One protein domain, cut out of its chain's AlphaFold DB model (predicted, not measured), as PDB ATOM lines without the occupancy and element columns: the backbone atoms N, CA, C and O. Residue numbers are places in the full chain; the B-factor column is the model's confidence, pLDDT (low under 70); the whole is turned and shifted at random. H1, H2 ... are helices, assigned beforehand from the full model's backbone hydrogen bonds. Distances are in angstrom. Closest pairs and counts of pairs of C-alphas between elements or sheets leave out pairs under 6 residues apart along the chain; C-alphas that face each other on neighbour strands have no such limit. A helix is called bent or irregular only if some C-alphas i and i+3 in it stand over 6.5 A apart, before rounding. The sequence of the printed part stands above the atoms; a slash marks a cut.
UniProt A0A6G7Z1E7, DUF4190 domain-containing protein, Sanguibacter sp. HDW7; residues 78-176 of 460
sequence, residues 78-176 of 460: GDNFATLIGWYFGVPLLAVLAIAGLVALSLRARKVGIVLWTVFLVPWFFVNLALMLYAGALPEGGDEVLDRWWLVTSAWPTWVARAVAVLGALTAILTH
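What this domain is: This is residues 78 to 176 of the 460 residues of the protein "DUF4190 domain-containing protein" of Sanguibacter sp. HDW7 (UniProt A0A6G7Z1E7). Three long helices run back and forth in a loose, open zigzag: H1 turns into H2 at one end of the long axis, and H2 folds back into H3 at the other. The only helices that touch are at this second turn, where H2 and H3 form a helical hairpin; H1 is merely near H2 at the first turn, and residues 154 to 176 of H3 stick out free. H2 and H3 are bent, but each still runs nearly straight. The printed part has 99 residues with three named helices in the order H1, H2, H3 and no named strand, in the class all helix. It is loose, with a radius of gyration of the C-alphas of 17.0 A, and a rod spanning 56 by 25 by 19 A.

How they stand to each other: Begin with H1, residues 78 to 105, which is irregular: C-alphas 79 and 82 are 7.1 A apart. Next comes H2, residues 110 to 136, assigned as one helix by its hydrogen bonds but bent, with C-alphas 119 and 122 6.6 A apart; its arms H2a, residues 110 to 119, and H2b, residues 122 to 136, stand at a shallow tilt of 25 degrees. H1 and H2a are close but not clearly touching; their closest C-alphas, of Val 103 and Arg 110, are 6.9 A apart. They run opposite ways at a shallow tilt of 27 degrees. H3, residues 142 to 176, was also assigned as one helix by its hydrogen bonds but is bent, with C-alphas 154 and 157 6.8 A apart; its arms H3a, residues 142 to 154, and H3b, residues 157 to 176, stand at a shallow tilt of 22 degrees. H2b and H3a touch as a hairpin, opposite ways at a shallow tilt of 21 degrees. Look there at residues 132 to 136 and 142 to 146; the closest C-alphas, of Ala 135 and Gly 142, are 4.9 A apart. H1 is apart from H2b, H3a and H3b. Every O i to N i+4 pair is within hydrogen-bond range in H2b, H3a and H3b, against 20 of 24 in H1 and 5 of 6 in H2a.

Where its parts are: Find C-alpha 78 at (17.009, 62.361, -33.021); from there H1 runs 41.0 A to C-alpha 105. H2a starts at C-alpha 110, at (1.081, 32.685, -7.694), and H2b covers 21.3 A. H3a covers 17.7 A, and H3b runs 28.3 A to C-alpha 176 at (-22.178, 34.258, -3.764).

The domain as a whole: The C-alphas farthest apart, of Pro 139 and His 176, are 57.3 A apart. The printed part has no cut, and both links are tight. Mean pLDDT of the printed part is 73.9; 35 residues are under 70, among them residues 102 to 120.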
ATOM      1  N   GLY A  78      16.887  60.932 -33.365       74.31
ATOM      2  CA  GLY A  78      17.009  62.361 -33.021       74.31
ATOM      3  C   GLY A  78      16.890  62.697 -31.519       74.31
ATOM      4  O   GLY A  78      17.070  61.844 -30.648       74.31
ATOM      5  N   ASP A  79      16.547  63.953 -31.206       68.31
ATOM      6  CA  ASP A  79      16.450  64.480 -29.827       68.31
ATOM      7  C   ASP A  79      15.331  63.835 -28.983       68.31
ATOM      8  O   ASP A  79      15.322  63.927 -27.753       68.31
ATOM      9  N   ASN A  80      14.397  63.124 -29.620       62.56
ATOM     10  CA  ASN A  80      13.272  62.474 -28.948       62.56
ATOM     11  C   ASN A  80      13.626  61.114 -28.330       62.56
ATOM     12  O   ASN A  80      12.829  60.573 -27.561       62.56
ATOM     13  N   PHE A  81      14.814  60.567 -28.606       65.25
ATOM     14  CA  PHE A  81      15.223  59.230 -28.166       65.25
ATOM     15  C   PHE A  81      15.195  59.052 -26.639       65.25
ATOM     16  O   PHE A  81      14.721  58.032 -26.143       65.25
ATOM     17  N   ALA A  82      15.621  60.060 -25.869       61.09
ATOM     18  CA  ALA A  82      15.601  60.006 -24.404       61.09
ATOM     19  C   ALA A  82      14.171  59.997 -23.830       61.09
ATOM     20  O   ALA A  82      13.879  59.273 -22.875       61.09
ATOM     21  N   THR A  83      13.262  60.757 -24.442       66.31
ATOM     22  CA  THR A  83      11.841  60.824 -24.070       66.31
ATOM     23  C   THR A  83      11.134  59.517 -24.412       66.31
ATOM     24  O   THR A  83      10.373  58.986 -23.602       66.31
ATOM     25  N   LEU A  84      11.448  58.957 -25.580       66.75
ATOM     26  CA  LEU A  84      10.939  57.676 -26.052       66.75
ATOM     27  C   LEU A  84      11.429  56.545 -25.136       66.75
ATOM     28  O   LEU A  84      10.626  55.746 -24.662       66.75
ATOM     29  N   ILE A  85      12.709  56.548 -24.752       71.56
ATOM     30  CA  ILE A  85      13.243  55.581 -23.788       71.56
ATOM     31  C   ILE A  85      12.565  55.713 -22.418       71.56
ATOM     32  O   ILE A  85      12.159  54.712 -21.819       71.56
ATOM     33  N   GLY A  86      12.416  56.939 -21.914       69.19
ATOM     34  CA  GLY A  86      11.807  57.200 -20.611       69.19
ATOM     35  C   GLY A  86      10.355  56.724 -20.525       69.19
ATOM     36  O   GLY A  86       9.982  56.053 -19.560       69.19
ATOM     37  N   TRP A  87       9.544  57.007 -21.544       62.22
ATOM     38  CA  TRP A  87       8.130  56.625 -21.568       62.22
ATOM     39  C   TRP A  87       7.909  55.147 -21.894       62.22
ATOM     40  O   TRP A  87       7.092  54.501 -21.235       62.22
ATOM     41  N   TYR A  88       8.654  54.583 -22.847       61.06
ATOM     42  CA  TYR A  88       8.450  53.198 -23.281       61.06
ATOM     43  C   TYR A  88       9.171  52.164 -22.422       61.06
ATOM     44  O   TYR A  88       8.739  51.015 -22.384       61.06
ATOM     45  N   PHE A  89      10.229  52.537 -21.701       64.44
ATOM     46  CA  PHE A  89      10.939  51.596 -20.834       64.44
ATOM     47  C   PHE A  89      10.791  51.939 -19.357       64.44
ATOM     48  O   PHE A  89      10.601  51.030 -18.555       64.44
ATOM     49  N   GLY A  90      10.780  53.221 -18.984       73.12
ATOM     50  CA  GLY A  90      10.603  53.635 -17.590       73.12
ATOM     51  C   GLY A  90       9.223  53.275 -17.036       73.12
ATOM     52  O   GLY A  90       9.128  52.675 -15.963       73.12
ATOM     53  N   VAL A  91       8.149  53.566 -17.779       69.19
ATOM     54  CA  VAL A  91       6.774  53.297 -17.319       69.19
ATOM     55  C   VAL A  91       6.478  51.790 -17.252       69.19
ATOM     56  O   VAL A  91       5.994  51.342 -16.208       69.19
ATOM     57  N   PRO A  92       6.819  50.960 -18.261       68.94
ATOM     58  CA  PRO A  92       6.634  49.516 -18.154       68.94
ATOM     59  C   PRO A  92       7.555  48.864 -17.128       68.94
ATOM     60  O   PRO A  92       7.109  47.949 -16.445       68.94
ATOM     61  N   LEU A  93       8.793  49.337 -16.942       74.38
ATOM     62  CA  LEU A  93       9.676  48.832 -15.885       74.38
ATOM     63  C   LEU A  93       9.110  49.139 -14.492       74.38
ATOM     64  O   LEU A  93       9.073  48.252 -13.641       74.38
ATOM     65  N   LEU A  94       8.607  50.355 -14.265       70.50
ATOM     66  CA  LEU A  94       7.921  50.710 -13.020       70.50
ATOM     67  C   LEU A  94       6.647  49.881 -12.818       70.50
ATOM     68  O   LEU A  94       6.405  49.400 -11.711       70.50
ATOM     69  N   ALA A  95       5.870  49.639 -13.877       69.50
ATOM     70  CA  ALA A  95       4.711  48.751 -13.825       69.50
ATOM     71  C   ALA A  95       5.117  47.300 -13.509       69.50
ATOM     72  O   ALA A  95       4.480  46.653 -12.682       69.50
ATOM     73  N   VAL A  96       6.207  46.797 -14.098       70.94
ATOM     74  CA  VAL A  96       6.773  45.467 -13.822       70.94
ATOM     75  C   VAL A  96       7.223  45.361 -12.370       70.94
ATOM     76  O   VAL A  96       6.894  44.374 -11.717       70.94
ATOM     77  N   LEU A  97       7.909  46.369 -11.831       76.69
ATOM     78  CA  LEU A  97       8.338  46.392 -10.432       76.69
ATOM     79  C   LEU A  97       7.145  46.475  -9.470       76.69
ATOM     80  O   LEU A  97       7.109  45.748  -8.476       76.69
ATOM     81  N   ALA A  98       6.132  47.286  -9.786       70.81
ATOM     82  CA  ALA A  98       4.907  47.390  -8.994       70.81
ATOM     83  C   ALA A  98       4.106  46.076  -8.997       70.81
ATOM     84  O   ALA A  98       3.661  45.612  -7.945       70.81
ATOM     85  N   ILE A  99       3.966  45.434 -10.160       64.88
ATOM     86  CA  ILE A  99       3.274  44.148 -10.311       64.88
ATOM     87  C   ILE A  99       4.077  43.024  -9.652       64.88
ATOM     88  O   ILE A  99       3.491  42.195  -8.964       64.88
ATOM     89  N   ALA A 100       5.403  42.999  -9.793       69.81
ATOM     90  CA  ALA A 100       6.264  42.049  -9.091       69.81
ATOM     91  C   ALA A 100       6.147  42.211  -7.567       69.81
ATOM     92  O   ALA A 100       6.043  41.209  -6.859       69.81
ATOM     93  N   GLY A 101       6.066  43.450  -7.072       76.00
ATOM     94  CA  GLY A 101       5.757  43.759  -5.676       76.00
ATOM     95  C   GLY A 101       4.392  43.214  -5.245       76.00
ATOM     96  O   GLY A 101       4.306  42.484  -4.259       76.00
ATOM     97  N   LEU A 102       3.334  43.477  -6.018       67.31
ATOM     98  CA  LEU A 102       1.978  42.953  -5.780       67.31
ATOM     99  C   LEU A 102       1.920  41.418  -5.805       67.31
ATOM    100  O   LEU A 102       1.272  40.801  -4.959       67.31
ATOM    101  N   VAL A 103       2.628  40.780  -6.738       64.69
ATOM    102  CA  VAL A 103       2.727  39.318  -6.847       64.69
ATOM    103  C   VAL A 103       3.486  38.742  -5.652       64.69
ATOM    104  O   VAL A 103       3.028  37.748  -5.083       64.69
ATOM    105  N   ALA A 104       4.579  39.382  -5.226       63.41
ATOM    106  CA  ALA A 104       5.336  39.008  -4.031       63.41
ATOM    107  C   ALA A 104       4.497  39.145  -2.746       63.41
ATOM    108  O   ALA A 104       4.560  38.270  -1.880       63.41
ATOM    109  N   LEU A 105       3.652  40.179  -2.660       61.47
ATOM    110  CA  LEU A 105       2.670  40.376  -1.588       61.47
ATOM    111  C   LEU A 105       1.535  39.332  -1.631       61.47
ATOM    112  O   LEU A 105       1.048  38.887  -0.589       61.47
ATOM    113  N   SER A 106       1.138  38.862  -2.816       62.25
ATOM    114  CA  SER A 106       0.059  37.880  -2.991       62.25
ATOM    115  C   SER A 106       0.540  36.424  -2.830       62.25
ATOM    116  O   SER A 106       0.592  35.621  -3.764       62.25
ATOM    117  N   LEU A 107       0.851  36.004  -1.599       50.50
ATOM    118  CA  LEU A 107       1.371  34.649  -1.333       50.50
ATOM    119  C   LEU A 107       0.456  33.495  -1.816       50.50
ATOM    120  O   LEU A 107       0.950  32.372  -1.948       50.50
ATOM    121  N   ARG A 108      -0.826  33.748  -2.137       54.84
ATOM    122  CA  ARG A 108      -1.817  32.747  -2.592       54.84
ATOM    123  C   ARG A 108      -2.177  32.766  -4.088       54.84
ATOM    124  O   ARG A 108      -2.742  31.780  -4.550       54.84
ATOM    125  N   ALA A 109      -1.827  33.792  -4.869       54.78
ATOM    126  CA  ALA A 109      -2.279  33.936  -6.270       54.78
ATOM    127  C   ALA A 109      -1.217  33.565  -7.330       54.78
ATOM    128  O   ALA A 109      -1.342  33.897  -8.509       54.78
ATOM    129  N   ARG A 110      -0.166  32.841  -6.923       58.97
ATOM    130  CA  ARG A 110       1.081  32.685  -7.694       58.97
ATOM    131  C   ARG A 110       0.922  32.074  -9.090       58.97
ATOM    132  O   ARG A 110       1.727  32.366  -9.959       58.97
ATOM    133  N   LYS A 111      -0.083  31.227  -9.332       62.12
ATOM    134  CA  LYS A 111      -0.211  30.523 -10.623       62.12
ATOM    135  C   LYS A 111      -0.947  31.334 -11.687       62.12
ATOM    136  O   LYS A 111      -0.575  31.270 -12.849       62.12
ATOM    137  N   VAL A 112      -1.957  32.109 -11.297       61.69
ATOM    138  CA  VAL A 112      -2.783  32.870 -12.249       61.69
ATOM    139  C   VAL A 112      -2.033  34.106 -12.742       61.69
ATOM    140  O   VAL A 112      -2.032  34.369 -13.939       61.69
ATOM    141  N   GLY A 113      -1.311  34.796 -11.848       66.94
ATOM    142  CA  GLY A 113      -0.491  35.952 -12.220       66.94
ATOM    143  C   GLY A 113       0.624  35.600 -13.207       66.94
ATOM    144  O   GLY A 113       0.794  36.301 -14.196       66.94
ATOM    145  N   ILE A 114       1.322  34.474 -13.003       69.44
ATOM    146  CA  ILE A 114       2.394  34.032 -13.914       69.44
ATOM    147  C   ILE A 114       1.836  33.687 -15.300       69.44
ATOM    148  O   ILE A 114       2.441  34.062 -16.302       69.44
ATOM    149  N   VAL A 115       0.684  33.009 -15.374       65.88
ATOM    150  CA  VAL A 115       0.057  32.637 -16.654       65.88
ATOM    151  C   VAL A 115      -0.444  33.872 -17.399       65.88
ATOM    152  O   VAL A 115      -0.158  34.013 -18.580       65.88
ATOM    153  N   LEU A 116      -1.119  34.808 -16.724       66.12
ATOM    154  CA  LEU A 116      -1.523  36.069 -17.355       66.12
ATOM    155  C   LEU A 116      -0.314  36.871 -17.850       66.12
ATOM    156  O   LEU A 116      -0.343  37.409 -18.954       66.12
ATOM    157  N   TRP A 117       0.767  36.905 -17.071       68.31
ATOM    158  CA  TRP A 117       1.982  37.635 -17.427       68.31
ATOM    159  C   TRP A 117       2.694  37.031 -18.645       68.31
ATOM    160  O   TRP A 117       3.007  37.743 -19.595       68.31
ATOM    161  N   THR A 118       2.889  35.711 -18.664       69.69
ATOM    162  CA  THR A 118       3.583  35.026 -19.773       69.69
ATOM    163  C   THR A 118       2.744  34.912 -21.038       69.69
ATOM    164  O   THR A 118       3.298  35.009 -22.127       69.69
ATOM    165  N   VAL A 119       1.429  34.717 -20.922       68.94
ATOM    166  CA  VAL A 119       0.563  34.504 -22.091       68.94
ATOM    167  C   VAL A 119       0.148  35.819 -22.742       68.94
ATOM    168  O   VAL A 119       0.013  35.860 -23.958       68.94
ATOM    169  N   PHE A 120      -0.040  36.892 -21.968       69.12
ATOM    170  CA  PHE A 120      -0.571  38.142 -22.517       69.12
ATOM    171  C   PHE A 120       0.455  39.267 -22.559       69.12
ATOM    172  O   PHE A 120       0.575  39.919 -23.590       69.12
ATOM    173  N   LEU A 121       1.212  39.495 -21.482       75.75
ATOM    174  CA  LEU A 121       2.082  40.672 -21.412       75.75
ATOM    175  C   LEU A 121       3.317  40.527 -22.306       75.75
ATOM    176  O   LEU A 121       3.683  41.469 -23.002       75.75
ATOM    177  N   VAL A 122       3.933  39.341 -22.307       78.00
ATOM    178  CA  VAL A 122       5.148  39.086 -23.093       78.00
ATOM    179  C   VAL A 122       4.860  39.156 -24.602       78.00
ATOM    180  O   VAL A 122       5.510  39.963 -25.267       78.00
ATOM    181  N   PRO A 123       3.871  38.430 -25.168       75.69
ATOM    182  CA  PRO A 123       3.566  38.550 -26.593       75.69
ATOM    183  C   PRO A 123       3.098  39.951 -26.984       75.69
ATOM    184  O   PRO A 123       3.500  40.447 -28.028       75.69
ATOM    185  N   TRP A 124       2.310  40.620 -26.132       80.81
ATOM    186  CA  TRP A 124       1.891  41.998 -26.384       80.81
ATOM    187  C   TRP A 124       3.095  42.936 -26.499       80.81
ATOM    188  O   TRP A 124       3.186  43.673 -27.476       80.81
ATOM    189  N   PHE A 125       4.051  42.859 -25.569       81.88
ATOM    190  CA  PHE A 125       5.267  43.673 -25.611       81.88
ATOM    191  C   PHE A 125       6.074  43.433 -26.893       81.88
ATOM    192  O   PHE A 125       6.474  44.390 -27.549       81.88
ATOM    193  N   PHE A 126       6.265  42.172 -27.292       78.69
ATOM    194  CA  PHE A 126       7.017  41.847 -28.507       78.69
ATOM    195  C   PHE A 126       6.302  42.277 -29.790       78.69
ATOM    196  O   PHE A 126       6.955  42.793 -30.689       78.69
ATOM    197  N   VAL A 127       4.977  42.128 -29.869       79.62
ATOM    198  CA  VAL A 127       4.186  42.647 -30.999       79.62
ATOM    199  C   VAL A 127       4.294  44.168 -31.070       79.62
ATOM    200  O   VAL A 127       4.441  44.723 -32.156       79.62
ATOM    201  N   ASN A 128       4.279  44.836 -29.914       79.75
ATOM    202  CA  ASN A 128       4.426  46.282 -29.832       79.75
ATOM    203  C   ASN A 128       5.803  46.749 -30.305       79.75
ATOM    204  O   ASN A 128       5.900  47.650 -31.134       79.75
ATOM    205  N   LEU A 129       6.855  46.079 -29.846       82.00
ATOM    206  CA  LEU A 129       8.221  46.356 -30.268       82.00
ATOM    207  C   LEU A 129       8.419  46.099 -31.768       82.00
ATOM    208  O   LEU A 129       8.996  46.934 -32.457       82.00
ATOM    209  N   ALA A 130       7.919  44.974 -32.286       76.88
ATOM    210  CA  ALA A 130       8.061  44.607 -33.693       76.88
ATOM    211  C   ALA A 130       7.345  45.592 -34.626       76.88
ATOM    212  O   ALA A 130       7.916  45.994 -35.635       76.88
ATOM    213  N   LEU A 131       6.128  46.020 -34.278       77.25
ATOM    214  CA  LEU A 131       5.381  47.000 -35.072       77.25
ATOM    215  C   LEU A 131       6.036  48.379 -35.048       77.25
ATOM    216  O   LEU A 131       6.024  49.072 -36.060       77.25
ATOM    217  N   MET A 132       6.659  48.752 -33.933       76.62
ATOM    218  CA  MET A 132       7.390  50.010 -33.825       76.62
ATOM    219  C   MET A 132       8.674  49.998 -34.666       76.62
ATOM    220  O   MET A 132       8.953  50.958 -35.378       76.62
ATOM    221  N   LEU A 133       9.419  48.886 -34.641       82.12
ATOM    222  CA  LEU A 133      10.582  48.682 -35.510       82.12
ATOM    223  C   LEU A 133      10.182  48.662 -36.992       82.12
ATOM    224  O   LEU A 133      10.879  49.239 -37.818       82.12
ATOM    225  N   TYR A 134       9.045  48.041 -37.316       79.94
ATOM    226  CA  TYR A 134       8.504  48.008 -38.673       79.94
ATOM    227  C   TYR A 134       8.086  49.401 -39.158       79.94
ATOM    228  O   TYR A 134       8.449  49.801 -40.259       79.94
ATOM    229  N   ALA A 135       7.378  50.170 -38.329       77.50
ATOM    230  CA  ALA A 135       6.922  51.505 -38.699       77.50
ATOM    231  C   ALA A 135       8.086  52.497 -38.866       77.50
ATOM    232  O   ALA A 135       8.042  53.330 -39.765       77.50
ATOM    233  N   GLY A 136       9.155  52.362 -38.071       78.44
ATOM    234  CA  GLY A 136      10.387  53.141 -38.247       78.44
ATOM    235  C   GLY A 136      11.199  52.774 -39.496       78.44
ATOM    236  O   GLY A 136      12.062  53.546 -39.903       78.44
ATOM    237  N   ALA A 137      10.935  51.618 -40.112       79.56
ATOM    238  CA  ALA A 137      11.577  51.190 -41.353       79.56
ATOM    239  C   ALA A 137      10.814  51.634 -42.617       79.56
ATOM    240  O   ALA A 137      11.313  51.431 -43.724       79.56
ATOM    241  N   LEU A 138       9.617  52.220 -42.480       83.44
ATOM    242  CA  LEU A 138       8.829  52.684 -43.621       83.44
ATOM    243  C   LEU A 138       9.352  54.044 -44.117       83.44
ATOM    244  O   LEU A 138       9.372  54.999 -43.342       83.44
ATOM    245  N   PRO A 139       9.751  54.159 -45.399       75.00
ATOM    246  CA  PRO A 139      10.383  55.368 -45.926       75.00
ATOM    247  C   PRO A 139       9.436  56.577 -46.009       75.00
ATOM    248  O   PRO A 139       9.904  57.703 -45.886       75.00
ATOM    249  N   GLU A 140       8.121  56.369 -46.160       85.50
ATOM    250  CA  GLU A 140       7.103  57.429 -46.126       85.50
ATOM    251  C   GLU A 140       5.805  56.904 -45.474       85.50
ATOM    252  O   GLU A 140       5.370  55.787 -45.753       85.50
ATOM    253  N   GLY A 141       5.182  57.695 -44.587       84.31
ATOM    254  CA  GLY A 141       3.892  57.372 -43.946       84.31
ATOM    255  C   GLY A 141       3.950  56.608 -42.611       84.31
ATOM    256  O   GLY A 141       2.900  56.296 -42.047       84.31
ATOM    257  N   GLY A 142       5.144  56.336 -42.072       83.38
ATOM    258  CA  GLY A 142       5.318  55.645 -40.784       83.38
ATOM    259  C   GLY A 142       4.634  56.347 -39.602       83.38
ATOM    260  O   GLY A 142       4.085  55.672 -38.731       83.38
ATOM    261  N   ASP A 143       4.579  57.681 -39.616       79.25
ATOM    262  CA  ASP A 143       3.995  58.489 -38.537       79.25
ATOM    263  C   ASP A 143       2.484  58.266 -38.384       79.25
ATOM    264  O   ASP A 143       1.988  58.117 -37.269       79.25
ATOM    265  N   GLU A 144       1.739  58.151 -39.491       83.81
ATOM    266  CA  GLU A 144       0.289  57.914 -39.437       83.81
ATOM    267  C   GLU A 144      -0.030  56.497 -38.930       83.81
ATOM    268  O   GLU A 144      -1.006  56.279 -38.200       83.81
ATOM    269  N   VAL A 145       0.819  55.523 -39.277       80.25
ATOM    270  CA  VAL A 145       0.738  54.155 -38.750       80.25
ATOM    271  C   VAL A 145       1.040  54.148 -37.251       80.25
ATOM    272  O   VAL A 145       0.284  53.538 -36.492       80.25
ATOM    273  N   LEU A 146       2.083  54.859 -36.813       80.88
ATOM    274  CA  LEU A 146       2.445  54.994 -35.401       80.88
ATOM    275  C   LEU A 146       1.339  55.674 -34.589       80.88
ATOM    276  O   LEU A 146       1.004  55.172 -33.518       80.88
ATOM    277  N   ASP A 147       0.721  56.739 -35.100       80.94
ATOM    278  CA  ASP A 147      -0.345  57.480 -34.414       80.94
ATOM    279  C   ASP A 147      -1.621  56.650 -34.245       80.94
ATOM    280  O   ASP A 147      -2.178  56.546 -33.144       80.94
ATOM    281  N   ARG A 148      -2.085  56.003 -35.322       81.81
ATOM    282  CA  ARG A 148      -3.263  55.119 -35.257       81.81
ATOM    283  C   ARG A 148      -3.013  53.953 -34.318       81.81
ATOM    284  O   ARG A 148      -3.902  53.544 -33.567       81.81
ATOM    285  N   TRP A 149      -1.806  53.414 -34.354       82.00
ATOM    286  CA  TRP A 149      -1.444  52.278 -33.538       82.00
ATOM    287  C   TRP A 149      -1.254  52.657 -32.065       82.00
ATOM    288  O   TRP A 149      -1.742  51.940 -31.190       82.00
ATOM    289  N   TRP A 150      -0.665  53.820 -31.780       81.94
ATOM    290  CA  TRP A 150      -0.578  54.402 -30.442       81.94
ATOM    291  C   TRP A 150      -1.961  54.587 -29.817       81.94
ATOM    292  O   TRP A 150      -2.170  54.259 -28.648       81.94
ATOM    293  N   LEU A 151      -2.948  55.036 -30.593       80.38
ATOM    294  CA  LEU A 151      -4.348  55.129 -30.161       80.38
ATOM    295  C   LEU A 151      -4.926  53.770 -29.732       80.38
ATOM    296  O   LEU A 151      -5.646  53.681 -28.735       80.38
ATOM    297  N   VAL A 152      -4.584  52.695 -30.443       76.81
ATOM    298  CA  VAL A 152      -5.041  51.334 -30.122       76.81
ATOM    299  C   VAL A 152      -4.328  50.780 -28.884       76.81
ATOM    300  O   VAL A 152      -4.964  50.175 -28.017       76.81
ATOM    301  N   THR A 153      -3.018  50.988 -28.759       75.38
ATOM    302  CA  THR A 153      -2.212  50.409 -27.674       75.38
ATOM    303  C   THR A 153      -2.309  51.186 -26.371       75.38
ATOM    304  O   THR A 153      -2.359  50.571 -25.305       75.38
ATOM    305  N   SER A 154      -2.461  52.508 -26.423       76.94
ATOM    306  CA  SER A 154      -2.736  53.340 -25.243       76.94
ATOM    307  C   SER A 154      -4.120  53.081 -24.638       76.94
ATOM    308  O   SER A 154      -4.311  53.269 -23.436       76.94
ATOM    309  N   ALA A 155      -5.078  52.572 -25.421       76.19
ATOM    310  CA  ALA A 155      -6.371  52.136 -24.901       76.19
ATOM    311  C   ALA A 155      -6.276  50.811 -24.120       76.19
ATOM    312  O   ALA A 155      -7.092  50.564 -23.226       76.19
ATOM    313  N   TRP A 156      -5.272  49.970 -24.380       76.88
ATOM    314  CA  TRP A 156      -5.143  48.627 -23.798       76.88
ATOM    315  C   TRP A 156      -5.222  48.569 -22.261       76.88
ATOM    316  O   TRP A 156      -5.978  47.735 -21.749       76.88
ATOM    317  N   PRO A 157      -4.545  49.440 -21.479       74.12
ATOM    318  CA  PRO A 157      -4.645  49.423 -20.020       74.12
ATOM    319  C   PRO A 157      -6.085  49.581 -19.525       74.12
ATOM    320  O   PRO A 157      -6.483  48.926 -18.563       74.12
ATOM    321  N   THR A 158      -6.898  50.393 -20.209       72.19
ATOM    322  CA  THR A 158      -8.309  50.582 -19.842       72.19
ATOM    323  C   THR A 158      -9.156  49.347 -20.152       72.19
ATOM    324  O   THR A 158     -10.035  48.990 -19.364       72.19
ATOM    325  N   TRP A 159      -8.859  48.639 -21.245       73.38
ATOM    326  CA  TRP A 159      -9.522  47.384 -21.606       73.38
ATOM    327  C   TRP A 159      -9.161  46.265 -20.631       73.38
ATOM    328  O   TRP A 159     -10.051  45.560 -20.155       73.38
ATOM    329  N   VAL A 160      -7.883  46.146 -20.260       76.06
ATOM    330  CA  VAL A 160      -7.427  45.183 -19.247       76.06
ATOM    331  C   VAL A 160      -8.044  45.492 -17.888       76.06
ATOM    332  O   VAL A 160      -8.568  44.584 -17.246       76.06
ATOM    333  N   ALA A 161      -8.054  46.757 -17.462       71.31
ATOM    334  CA  ALA A 161      -8.684  47.158 -16.205       71.31
ATOM    335  C   ALA A 161     -10.179  46.793 -16.181       71.31
ATOM    336  O   ALA A 161     -10.665  46.231 -15.197       71.31
ATOM    337  N   ARG A 162     -10.897  47.029 -17.287       79.12
ATOM    338  CA  ARG A 162     -12.298  46.611 -17.451       79.12
ATOM    339  C   ARG A 162     -12.461  45.092 -17.417       79.12
ATOM    340  O   ARG A 162     -13.340  44.602 -16.716       79.12
ATOM    341  N   ALA A 163     -11.610  44.341 -18.113       69.31
ATOM    342  CA  ALA A 163     -11.655  42.880 -18.125       69.31
ATOM    343  C   ALA A 163     -11.397  42.286 -16.730       69.31
ATOM    344  O   ALA A 163     -12.125  41.396 -16.292       69.31
ATOM    345  N   VAL A 164     -10.414  42.817 -15.998       77.38
ATOM    346  CA  VAL A 164     -10.124  42.424 -14.612       77.38
ATOM    347  C   VAL A 164     -11.298  42.765 -13.692       77.38
ATOM    348  O   VAL A 164     -11.677  41.930 -12.872       77.38
ATOM    349  N   ALA A 165     -11.924  43.934 -13.853       79.12
ATOM    350  CA  ALA A 165     -13.111  44.309 -13.083       79.12
ATOM    351  C   ALA A 165     -14.295  43.364 -13.351       79.12
ATOM    352  O   ALA A 165     -14.941  42.904 -12.408       79.12
ATOM    353  N   VAL A 166     -14.542  43.005 -14.616       80.50
ATOM    354  CA  VAL A 166     -15.591  42.048 -15.009       80.50
ATOM    355  C   VAL A 166     -15.307  40.651 -14.454       80.50
ATOM    356  O   VAL A 166     -16.201  40.026 -13.887       80.50
ATOM    357  N   LEU A 167     -14.066  40.167 -14.548       76.62
ATOM    358  CA  LEU A 167     -13.655  38.882 -13.973       76.62
ATOM    359  C   LEU A 167     -13.780  38.875 -12.444       76.62
ATOM    360  O   LEU A 167     -14.226  37.879 -11.868       76.62
ATOM    361  N   GLY A 168     -13.440  39.984 -11.785       84.00
ATOM    362  CA  GLY A 168     -13.642  40.177 -10.351       84.00
ATOM    363  C   GLY A 168     -15.122  40.107  -9.969       84.00
ATOM    364  O   GLY A 168     -15.485  39.361  -9.059       84.00
ATOM    365  N   ALA A 169     -15.986  40.802 -10.714       85.88
ATOM    366  CA  ALA A 169     -17.432  40.779 -10.509       85.88
ATOM    367  C   ALA A 169     -18.026  39.377 -10.726       85.88
ATOM    368  O   ALA A 169     -18.776  38.887  -9.881       85.88
ATOM    369  N   LEU A 170     -17.636  38.685 -11.799       75.94
ATOM    370  CA  LEU A 170     -18.030  37.296 -12.063       75.94
ATOM    371  C   LEU A 170     -17.594  36.358 -10.938       75.94
ATOM    372  O   LEU A 170     -18.385  35.540 -10.472       75.94
ATOM    373  N   THR A 171     -16.358  36.497 -10.461       85.38
ATOM    374  CA  THR A 171     -15.843  35.681  -9.355       85.38
ATOM    375  C   THR A 171     -16.644  35.927  -8.074       85.38
ATOM    376  O   THR A 171     -16.994  34.970  -7.376       85.38
ATOM    377  N   ALA A 172     -16.999  37.182  -7.782       87.06
ATOM    378  CA  ALA A 172     -17.844  37.533  -6.641       87.06
ATOM    379  C   ALA A 172     -19.256  36.931  -6.760       87.06
ATOM    380  O   ALA A 172     -19.741  36.321  -5.805       87.06
ATOM    381  N   ILE A 173     -19.880  37.012  -7.941       88.75
ATOM    382  CA  ILE A 173     -21.197  36.417  -8.219       88.75
ATOM    383  C   ILE A 173     -21.156  34.895  -8.049       88.75
ATOM    384  O   ILE A 173     -21.996  34.332  -7.349       88.75
ATOM    385  N   LEU A 174     -20.165  34.216  -8.630       83.12
ATOM    386  CA  LEU A 174     -20.020  32.761  -8.513       83.12
ATOM    387  C   LEU A 174     -19.785  32.323  -7.065       83.12
ATOM    388  O   LEU A 174     -20.338  31.314  -6.624       83.12
ATOM    389  N   THR A 175     -19.007  33.095  -6.305       89.62
ATOM    390  CA  THR A 175     -18.784  32.840  -4.875       89.62
ATOM    391  C   THR A 175     -20.080  33.002  -4.080       89.62
ATOM    392  O   THR A 175     -20.400  32.159  -3.243       89.62
ATOM    393  N   HIS A 176     -20.870  34.034  -4.383       90.44
ATOM    394  CA  HIS A 176     -22.178  34.258  -3.764       90.44
ATOM    395  C   HIS A 176     -23.177  33.136  -4.075       90.44
ATOM    396  O   HIS A 176     -23.831  32.617  -3.170       90.44
TER     397      HIS A 176